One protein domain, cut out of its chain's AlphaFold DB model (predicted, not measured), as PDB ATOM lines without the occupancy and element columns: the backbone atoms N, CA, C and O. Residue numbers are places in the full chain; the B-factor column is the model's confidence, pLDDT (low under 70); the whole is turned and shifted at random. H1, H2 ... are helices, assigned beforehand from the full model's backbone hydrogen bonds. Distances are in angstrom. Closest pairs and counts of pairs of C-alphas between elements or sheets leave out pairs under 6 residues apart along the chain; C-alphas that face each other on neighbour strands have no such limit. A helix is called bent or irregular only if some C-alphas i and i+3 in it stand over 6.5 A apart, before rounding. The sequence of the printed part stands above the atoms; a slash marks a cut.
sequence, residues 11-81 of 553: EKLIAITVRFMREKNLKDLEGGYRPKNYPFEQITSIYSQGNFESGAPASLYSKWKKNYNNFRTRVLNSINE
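AT A GLANCE: This is residues 11 to 81 of the 553 residues of the protein "Hypothetical protein" of Brachionus calyciflorus (UniProt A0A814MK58). Four helices make a ring, H1 beside H2, H2 beside H3, H3 meeting H4 at a corner, and H4 back beside H1. H1 crosses H2 and H4 at steep angles, as H2 does H3, while H3 and H4 stand about perpendicular at their corner, and the long link of residues 24 to 38 runs along one side of the ring from H1 to H2. The printed part has 71 residues, with four named helices in the order H1, H2, H3, H4 and no named strand; the class is all helix. It is compact, with a radius of gyration of the C-alphas of 11.2 A and spans of 32 by 23 by 23 A.

HOW THE PARTS SIT: Start at H1, residues 11 to 23. It touches H4, residues 68 to 80, the same way at a steep tilt of 42 degrees, with closest C-alphas Ile 14 and Val 75 at 5.7 A. H4 is irregular: C-alphas 69 and 72 are 8.5 A apart, and its line is a rough one. H1 also touches H2, residues 39 to 47, opposite ways at a steep tilt of 53 degrees; the closest C-alphas, Thr 17 and Ile 43, are 6.1 A apart. Look next at H3, residues 56 to 65, which touches H2 opposite ways at a steep tilt of 58 degrees; the closest C-alphas, Glu 41 and Pro 57, are 5.0 A apart. H3 and H4 touch only at the corner, about perpendicular at 77 degrees, with residues 71 to 72 alone of H4; the closest C-alphas, Trp 64 and Arg 72, are 5.3 A apart. The helix packing is mostly crossed, with no shallow tilt among the three pairs that touch other than at the corner. H1 and H3 are apart, as are H2 and H4. Every O i to N i+4 pair is within hydrogen-bond range in H1, H2 and H3, and 7 of 9 are in H4.

IN THESE COORDINATES: Find C-alpha 11 at (256.398, 452.226, 382.359); from there H1 runs 18.4 A to C-alpha 23. H2 begins at C-alpha 39, at (273.719, 452.208, 386.750), and spans 12.1 A; H3 spans 14.2 A. H4 spans 19.7 A and ends at C-alpha 80, at (262.163, 467.314, 386.871).

THE WHOLE: The two C-alphas farthest apart, those of Ser 54 and Glu 81, are 32.6 A apart. The printed part has no cut. The link from H1 to H2, 15 residues, is long, that from H2 to H3 is short, and that from H3 to H4 is tight. The mean pLDDT of the printed part is 87.8; look for the values under 70 at residues 31 to 37.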
ATOM      1  N   GLU A  11     256.790 451.350 381.247       95.19
ATOM      2  CA  GLU A  11     256.398 452.226 382.359       95.19
ATOM      3  C   GLU A  11     257.076 451.792 383.656       95.19
ATOM      4  O   GLU A  11     257.692 452.612 384.345       95.19
ATOM      5  N   LYS A  12     257.074 450.482 383.941       95.38
ATOM      6  CA  LYS A  12     257.817 449.913 385.074       95.38
ATOM      7  C   LYS A  12     259.307 450.249 384.986       95.38
ATOM      8  O   LYS A  12     259.935 450.593 385.989       95.38
ATOM      9  N   LEU A  13     259.883 450.173 383.785       96.31
ATOM     10  CA  LEU A  13     261.301 450.455 383.568       96.31
ATOM     11  C   LEU A  13     261.624 451.937 383.802       96.31
ATOM     12  O   LEU A  13     262.645 452.247 384.418       96.31
ATOM     13  N   ILE A  14     260.757 452.845 383.341       95.94
ATOM     14  CA  ILE A  14     260.878 454.285 383.600       95.94
ATOM     15  C   ILE A  14     260.817 454.553 385.105       95.94
ATOM     16  O   ILE A  14     261.724 455.199 385.625       95.94
ATOM     17  N   ALA A  15     259.820 454.014 385.813       95.69
ATOM     18  CA  ALA A  15     259.646 454.227 387.251       95.69
ATOM     19  C   ALA A  15     260.877 453.788 388.063       95.69
ATOM     20  O   ALA A  15     261.390 454.551 388.884       95.69
ATOM     21  N   ILE A  16     261.410 452.595 387.777       96.06
ATOM     22  CA  ILE A  16     262.618 452.070 388.432       96.06
ATOM     23  C   ILE A  16     263.837 452.943 388.125       96.06
ATOM     24  O   ILE A  16     264.620 453.251 389.022       96.06
ATOM     25  N   THR A  17     263.986 453.389 386.876       95.69
ATOM     26  CA  THR A  17     265.102 454.256 386.472       95.69
ATOM     27  C   THR A  17     265.037 455.616 387.175       95.69
ATOM     28  O   THR A  17     266.050 456.097 387.678       95.69
ATOM     29  N   VAL A  18     263.846 456.221 387.263       95.94
ATOM     30  CA  VAL A  18     263.616 457.494 387.967       95.94
ATOM     31  C   VAL A  18     263.933 457.356 389.455       95.94
ATOM     32  O   VAL A  18     264.661 458.187 389.996       95.94
ATOM     33  N   ARG A  19     263.429 456.300 390.111       95.31
ATOM     34  CA  ARG A  19     263.705 456.015 391.527       95.31
ATOM     35  C   ARG A  19     265.205 455.870 391.774       95.31
ATOM     36  O   ARG A  19     265.749 456.584 392.611       95.31
ATOM     37  N   PHE A  20     265.874 455.039 390.976       95.56
ATOM     38  CA  PHE A  20     267.319 454.831 391.053       95.56
ATOM     39  C   PHE A  20     268.104 456.147 390.924       95.56
ATOM     40  O   PHE A  20     269.004 456.429 391.716       95.56
ATOM     41  N   MET A  21     267.756 456.981 389.938       94.69
ATOM     42  CA  MET A  21     268.425 458.267 389.729       94.69
ATOM     43  C   MET A  21     268.196 459.241 390.888       94.69
ATOM     44  O   MET A  21     269.136 459.929 391.279       94.69
ATOM     45  N   ARG A  22     266.990 459.274 391.473       94.38
ATOM     46  CA  ARG A  22     266.687 460.098 392.656       94.38
ATOM     47  C   ARG A  22     267.488 459.647 393.877       94.38
ATOM     48  O   ARG A  22     268.140 460.478 394.500       94.38
ATOM     49  N   GLU A  23     267.505 458.348 394.171       93.56
ATOM     50  CA  GLU A  23     268.247 457.771 395.307       93.56
ATOM     51  C   GLU A  23     269.759 458.022 395.211       93.56
ATOM     52  O   GLU A  23     270.423 458.267 396.215       93.56
ATOM     53  N   LYS A  24     270.315 457.999 393.994       93.19
ATOM     54  CA  LYS A  24     271.739 458.265 393.742       93.19
ATOM     55  C   LYS A  24     272.056 459.739 393.462       93.19
ATOM     56  O   LYS A  24     273.208 460.053 393.166       93.19
ATOM     57  N   ASN A  25     271.067 460.634 393.550       92.94
ATOM     58  CA  ASN A  25     271.182 462.061 393.228       92.94
ATOM     59  C   ASN A  25     271.831 462.321 391.846       92.94
ATOM     60  O   ASN A  25     272.689 463.192 391.681       92.94
ATOM     61  N   LEU A  26     271.445 461.522 390.847       91.19
ATOM     62  CA  LEU A  26     271.958 461.587 389.481       91.19
ATOM     63  C   LEU A  26     271.092 462.508 388.623       91.19
ATOM     64  O   LEU A  26     269.872 462.368 388.566       91.19
ATOM     65  N   LYS A  27     271.741 463.411 387.883       91.12
ATOM     66  CA  LYS A  27     271.077 464.251 386.869       91.12
ATOM     67  C   LYS A  27     270.933 463.547 385.517       91.12
ATOM     68  O   LYS A  27     270.088 463.930 384.717       91.12
ATOM     69  N   ASP A  28     271.756 462.532 385.270       91.56
ATOM     70  CA  ASP A  28     271.774 461.715 384.056       91.56
ATOM     71  C   ASP A  28     272.474 460.375 384.355       91.56
ATOM     72  O   ASP A  28     273.224 460.259 385.327       91.56
ATOM     73  N   LEU A  29     272.253 459.363 383.516       89.56
ATOM     74  CA  LEU A  29     273.021 458.117 383.518       89.56
ATOM     75  C   LEU A  29     274.228 458.273 382.580       89.56
ATOM     76  O   LEU A  29     274.306 457.647 381.519       89.56
ATOM     77  N   GLU A  30     275.154 459.164 382.940       74.75
ATOM     78  CA  GLU A  30     276.397 459.369 382.191       74.75
ATOM     79  C   GLU A  30     277.421 458.269 382.517       74.75
ATOM     80  O   GLU A  30     277.781 458.033 383.668       74.75
ATOM     81  N   GLY A  31     277.888 457.567 381.480       60.50
ATOM     82  CA  GLY A  31     278.880 456.494 381.590       60.50
ATOM     83  C   GLY A  31     278.769 455.494 380.437       60.50
ATOM     84  O   GLY A  31     277.717 454.902 380.191       60.50
ATOM     85  N   GLY A  32     279.846 455.296 379.674       56.19
ATOM     86  CA  GLY A  32     279.913 454.202 378.693       56.19
ATOM     87  C   GLY A  32     279.939 452.835 379.382       56.19
ATOM     88  O   GLY A  32     280.375 452.758 380.525       56.19
ATOM     89  N   TYR A  33     279.503 451.773 378.694       50.47
ATOM     90  CA  TYR A  33     279.508 450.385 379.187       50.47
ATOM     91  C   TYR A  33     280.939 449.951 379.546       50.47
ATOM     92  O   TYR A  33     281.698 449.488 378.694       50.47
ATOM     93  N   ARG A  34     281.353 450.188 380.794       58.12
ATOM     94  CA  ARG A  34     282.624 449.742 381.371       58.12
ATOM     95  C   ARG A  34     282.374 449.204 382.783       58.12
ATOM     96  O   ARG A  34     281.505 449.722 383.479       58.12
ATOM     97  N   PRO A  35     283.146 448.203 383.233       50.56
ATOM     98  CA  PRO A  35     282.663 447.205 384.193       50.56
ATOM     99  C   PRO A  35     282.647 447.638 385.664       50.56
ATOM    100  O   PRO A  35     282.421 446.804 386.527       50.56
ATOM    101  N   LYS A  36     282.967 448.895 385.995       49.22
ATOM    102  CA  LYS A  36     283.322 449.268 387.379       49.22
ATOM    103  C   LYS A  36     282.331 450.173 388.109       49.22
ATOM    104  O   LYS A  36     282.719 450.738 389.116       49.22
ATOM    105  N   ASN A  37     281.102 450.314 387.607       57.50
ATOM    106  CA  ASN A  37     279.890 450.749 388.326       57.50
ATOM    107  C   ASN A  37     278.862 451.154 387.272       57.50
ATOM    108  O   ASN A  37     278.880 452.296 386.812       57.50
ATOM    109  N   TYR A  38     278.011 450.221 386.837       79.25
ATOM    110  CA  TYR A  38     277.045 450.511 385.785       79.25
ATOM    111  C   TYR A  38     275.641 450.701 386.369       79.25
ATOM    112  O   TYR A  38     275.011 449.715 386.754       79.25
ATOM    113  N   PRO A  39     275.113 451.942 386.402       91.19
ATOM    114  CA  PRO A  39     273.719 452.208 386.750       91.19
ATOM    115  C   PRO A  39     272.743 451.276 386.036       91.19
ATOM    116  O   PRO A  39     271.776 450.814 386.622       91.19
ATOM    117  N   PHE A  40     273.034 450.934 384.779       92.00
ATOM    118  CA  PHE A  40     272.185 450.066 383.977       92.00
ATOM    119  C   PHE A  40     272.150 448.620 384.483       92.00
ATOM    120  O   PHE A  40     271.112 447.982 384.379       92.00
ATOM    121  N   GLU A  41     273.230 448.094 385.058       91.25
ATOM    122  CA  GLU A  41     273.224 446.756 385.663       91.25
ATOM    123  C   GLU A  41     272.386 446.740 386.945       91.25
ATOM    124  O   GLU A  41     271.556 445.860 387.143       91.25
ATOM    125  N   GLN A  42     272.500 447.790 387.761       92.19
ATOM    126  CA  GLN A  42     271.687 447.936 388.970       92.19
ATOM    127  C   GLN A  42     270.203 448.120 388.624       92.19
ATOM    128  O   GLN A  42     269.357 447.423 389.171       92.19
ATOM    129  N   ILE A  43     269.878 448.974 387.649       94.31
ATOM    130  CA  ILE A  43     268.501 449.182 387.178       94.31
ATOM    131  C   ILE A  43     267.909 447.887 386.608       94.31
ATOM    132  O   ILE A  43     266.754 447.568 386.881       94.31
ATOM    133  N   THR A  44     268.680 447.122 385.829       92.94
ATOM    134  CA  THR A  44     268.202 445.846 385.265       92.94
ATOM    135  C   THR A  44     268.055 444.754 386.317       92.94
ATOM    136  O   THR A  44     267.075 444.009 386.269       92.94
ATOM    137  N   SER A  45     268.946 444.709 387.308       92.94
ATOM    138  CA  SER A  45     268.805 443.859 388.490       92.94
ATOM    139  C   SER A  45     267.529 444.191 389.267       92.94
ATOM    140  O   SER A  45     266.717 443.304 389.510       92.94
ATOM    141  N   ILE A  46     267.258 445.474 389.538       93.88
ATOM    142  CA  ILE A  46     266.026 445.908 390.220       93.88
ATOM    143  C   ILE A  46     264.784 445.551 389.387       93.88
ATOM    144  O   ILE A  46     263.810 445.020 389.918       93.88
ATOM    145  N   TYR A  47     264.814 445.782 388.070       93.75
ATOM    146  CA  TYR A  47     263.692 445.470 387.172       93.75
ATOM    147  C   TYR A  47     263.325 443.981 387.158       93.75
ATOM    148  O   TYR A  47     262.138 443.635 387.115       93.75
ATOM    149  N   SER A  48     264.343 443.120 387.200       91.06
ATOM    150  CA  SER A  48     264.236 441.660 387.108       91.06
ATOM    151  C   SER A  48     264.233 440.938 388.459       91.06
ATOM    152  O   SER A  48     264.252 439.709 388.482       91.06
ATOM    153  N   GLN A  49     264.221 441.676 389.577       90.88
ATOM    154  CA  GLN A  49     264.338 441.117 390.931       90.88
ATOM    155  C   GLN A  49     265.589 440.229 391.106       90.88
ATOM    156  O   GLN A  49     265.538 439.176 391.734       90.88
ATOM    157  N   GLY A  50     266.713 440.638 390.513       81.56
ATOM    158  CA  GLY A  50     268.001 439.940 390.579       81.56
ATOM    159  C   GLY A  50     268.234 438.882 389.494       81.56
ATOM    160  O   GLY A  50     269.364 438.427 389.342       81.56
ATOM    161  N   ASN A  51     267.220 438.534 388.694       82.00
ATOM    162  CA  ASN A  51     267.304 437.496 387.661       82.00
ATOM    163  C   ASN A  51     267.282 438.089 386.239       82.00
ATOM    164  O   ASN A  51     266.303 437.929 385.508       82.00
ATOM    165  N   PHE A  52     268.355 438.771 385.819       82.69
ATOM    166  CA  PHE A  52     268.469 439.294 384.449       82.69
ATOM    167  C   PHE A  52     269.426 438.480 383.574       82.69
ATOM    168  O   PHE A  52     270.489 438.034 383.999       82.69
ATOM    169  N   GLU A  53     269.068 438.340 382.299       87.25
ATOM    170  CA  GLU A  53     269.970 437.823 381.272       87.25
ATOM    171  C   GLU A  53     271.132 438.803 381.028       87.25
ATOM    172  O   GLU A  53     270.936 440.020 380.999       87.25
ATOM    173  N   SER A  54     272.338 438.289 380.760       84.50
ATOM    174  CA  SER A  54     273.574 439.085 380.614       84.50
ATOM    175  C   SER A  54     273.517 440.191 379.544       84.50
ATOM    176  O   SER A  54     274.297 441.142 379.590       84.50
ATOM    177  N   GLY A  55     272.581 440.110 378.592       87.50
ATOM    178  CA  GLY A  55     272.349 441.130 377.564       87.50
ATOM    179  C   GLY A  55     271.460 442.307 377.992       87.50
ATOM    180  O   GLY A  55     271.455 443.341 377.312       87.50
ATOM    181  N   ALA A  56     270.725 442.199 379.104       91.00
ATOM    182  CA  ALA A  56     269.766 443.216 379.534       91.00
ATOM    183  C   ALA A  56     270.415 444.588 379.829       91.00
ATOM    184  O   ALA A  56     269.909 445.590 379.309       91.00
ATOM    185  N   PRO A  57     271.555 444.692 380.550       91.88
ATOM    186  CA  PRO A  57     272.188 445.986 380.824       91.88
ATOM    187  C   PRO A  57     272.651 446.697 379.544       91.88
ATOM    188  O   PRO A  57     272.465 447.906 379.388       91.88
ATOM    189  N   ALA A  58     273.209 445.947 378.587       88.31
ATOM    190  CA  ALA A  58     273.646 446.480 377.295       88.31
ATOM    191  C   ALA A  58     272.462 446.947 376.425       88.31
ATOM    192  O   ALA A  58     272.552 447.965 375.723       88.31
ATOM    193  N   SER A  59     271.335 446.233 376.500       91.00
ATOM    194  CA  SER A  59     270.076 446.626 375.865       91.00
ATOM    195  C   SER A  59     269.529 447.927 376.464       91.00
ATOM    196  O   SER A  59     269.221 448.861 375.718       91.00
ATOM    197  N   LEU A  60     269.503 448.049 377.798       92.50
ATOM    198  CA  LEU A  60     269.057 449.264 378.487       92.50
ATOM    199  C   LEU A  60     269.959 450.467 378.183       92.50
ATOM    200  O   LEU A  60     269.455 451.545 377.869       92.50
ATOM    201  N   TYR A  61     271.282 450.281 378.182       92.50
ATOM    202  CA  TYR A  61     272.226 451.321 377.763       92.50
ATOM    203  C   TYR A  61     271.956 451.799 376.336       92.50
ATOM    204  O   TYR A  61     271.918 452.999 376.065       92.50
ATOM    205  N   SER A  62     271.736 450.860 375.414       88.81
ATOM    206  CA  SER A  62     271.412 451.186 374.027       88.81
ATOM    207  C   SER A  62     270.096 451.961 373.929       88.81
ATOM    208  O   SER A  62     270.024 452.929 373.169       88.81
ATOM    209  N   LYS A  63     269.085 451.575 374.723       92.81
ATOM    210  CA  LYS A  63     267.787 452.256 374.825       92.81
ATOM    211  C   LYS A  63     267.943 453.691 375.344       92.81
ATOM    212  O   LYS A  63     267.406 454.606 374.723       92.81
ATOM    213  N   TRP A  64     268.738 453.895 376.400       93.38
ATOM    214  CA  TRP A  64     269.063 455.210 376.972       93.38
ATOM    215  C   TRP A  64     269.832 456.100 375.994       93.38
ATOM    216  O   TRP A  64     269.393 457.204 375.673       93.38
ATOM    217  N   LYS A  65     270.957 455.603 375.461       90.56
ATOM    218  CA  LYS A  65     271.858 456.363 374.582       90.56
ATOM    219  C   LYS A  65     271.186 456.787 373.280       90.56
ATOM    220  O   LYS A  65     271.409 457.902 372.819       90.56
ATOM    221  N   LYS A  66     270.382 455.905 372.679       91.19
ATOM    222  CA  LYS A  66     269.655 456.185 371.430       91.19
ATOM    223  C   LYS A  66     268.313 456.879 371.658       91.19
ATOM    224  O   LYS A  66     267.636 457.179 370.683       91.19
ATOM    225  N   ASN A  67     267.923 457.096 372.917       90.62
ATOM    226  CA  ASN A  67     266.618 457.628 373.302       90.62
ATOM    227  C   ASN A  67     265.443 456.899 372.614       90.62
ATOM    228  O   ASN A  67     264.511 457.518 372.101       90.62
ATOM    229  N   TYR A  68     265.510 455.568 372.545       85.69
ATOM    230  CA  TYR A  68     264.499 454.772 371.846       85.69
ATOM    231  C   TYR A  68     263.134 454.919 372.536       85.69
ATOM    232  O   TYR A  68     263.068 454.876 373.763       85.69
ATOM    233  N   ASN A  69     262.058 455.112 371.766       83.75
ATOM    234  CA  ASN A  69     260.716 455.447 372.272       83.75
ATOM    235  C   ASN A  69     260.687 456.669 373.217       83.75
ATOM    236  O   ASN A  69     259.866 456.728 374.130       83.75
ATOM    237  N   ASN A  70     261.600 457.630 373.036       91.69
ATOM    238  CA  ASN A  70     261.774 458.783 373.928       91.69
ATOM    239  C   ASN A  70     262.071 458.396 375.392       91.69
ATOM    240  O   ASN A  70     261.828 459.190 376.297       91.69
ATOM    241  N   PHE A  71     262.595 457.190 375.645       95.06
ATOM    242  CA  PHE A  71     262.804 456.652 376.993       95.06
ATOM    243  C   PHE A  71     263.609 457.591 377.907       95.06
ATOM    244  O   PHE A  71     263.156 457.909 379.005       95.06
ATOM    245  N   ARG A  72     264.762 458.097 377.447       94.69
ATOM    246  CA  ARG A  72     265.604 459.024 378.227       94.69
ATOM    247  C   ARG A  72     264.869 460.333 378.496       94.69
ATOM    248  O   ARG A  72     264.870 460.803 379.626       94.69
ATOM    249  N   THR A  73     264.200 460.897 377.491       94.50
ATOM    250  CA  THR A  73     263.400 462.123 377.658       94.50
ATOM    251  C   THR A  73     262.305 461.941 378.708       94.50
ATOM    252  O   THR A  73     262.141 462.796 379.572       94.50
ATOM    253  N   ARG A  74     261.590 460.812 378.679       96.25
ATOM    254  CA  ARG A  74     260.515 460.509 379.631       96.25
ATOM    255  C   ARG A  74     261.034 460.361 381.061       96.25
ATOM    256  O   ARG A  74     260.437 460.925 381.975       96.25
ATOM    257  N   VAL A  75     262.164 459.677 381.252       95.44
ATOM    258  CA  VAL A  75     262.821 459.565 382.566       95.44
ATOM    259  C   VAL A  75     263.260 460.938 383.083       95.44
ATOM    260  O   VAL A  75     262.935 461.291 384.212       95.44
ATOM    261  N   LEU A  76     263.945 461.740 382.263       94.50
ATOM    262  CA  LEU A  76     264.437 463.060 382.679       94.50
ATOM    263  C   LEU A  76     263.295 464.040 382.995       94.50
ATOM    264  O   LEU A  76     263.381 464.781 383.973       94.50
ATOM    265  N   ASN A  77     262.204 464.012 382.224       94.50
ATOM    266  CA  ASN A  77     261.010 464.807 382.520       94.50
ATOM    267  C   ASN A  77     260.384 464.389 383.858       94.50
ATOM    268  O   ASN A  77     260.110 465.247 384.691       94.50
ATOM    269  N   SER A  78     260.271 463.081 384.109       94.56
ATOM    270  CA  SER A  78     259.720 462.539 385.362       94.56
ATOM    271  C   SER A  78     260.571 462.883 386.595       94.56
ATOM    272  O   SER A  78     260.063 462.965 387.711       94.56
ATOM    273  N   ILE A  79     261.882 463.088 386.429       93.12
ATOM    274  CA  ILE A  79     262.765 463.559 387.509       93.12
ATOM    275  C   ILE A  79     262.526 465.045 387.804       93.12
ATOM    276  O   ILE A  79     262.508 465.430 388.973       93.12
ATOM    277  N   ASN A  80     262.336 465.862 386.763       86.56
ATOM    278  CA  ASN A  80     262.163 467.314 386.871       86.56
ATOM    279  C   ASN A  80     260.758 467.736 387.313       86.56
ATOM    280  O   ASN A  80     260.595 468.816 387.886       86.56
ATOM    281  N   GLU A  81     259.748 466.905 387.066       88.81
ATOM    282  CA  GLU A  81     258.422 467.062 387.650       88.81
ATOM    283  C   GLU A  81     258.542 466.909 389.171       88.81
ATOM    284  O   GLU A  81     258.592 465.806 389.718       88.81
TER     285      GLU A  81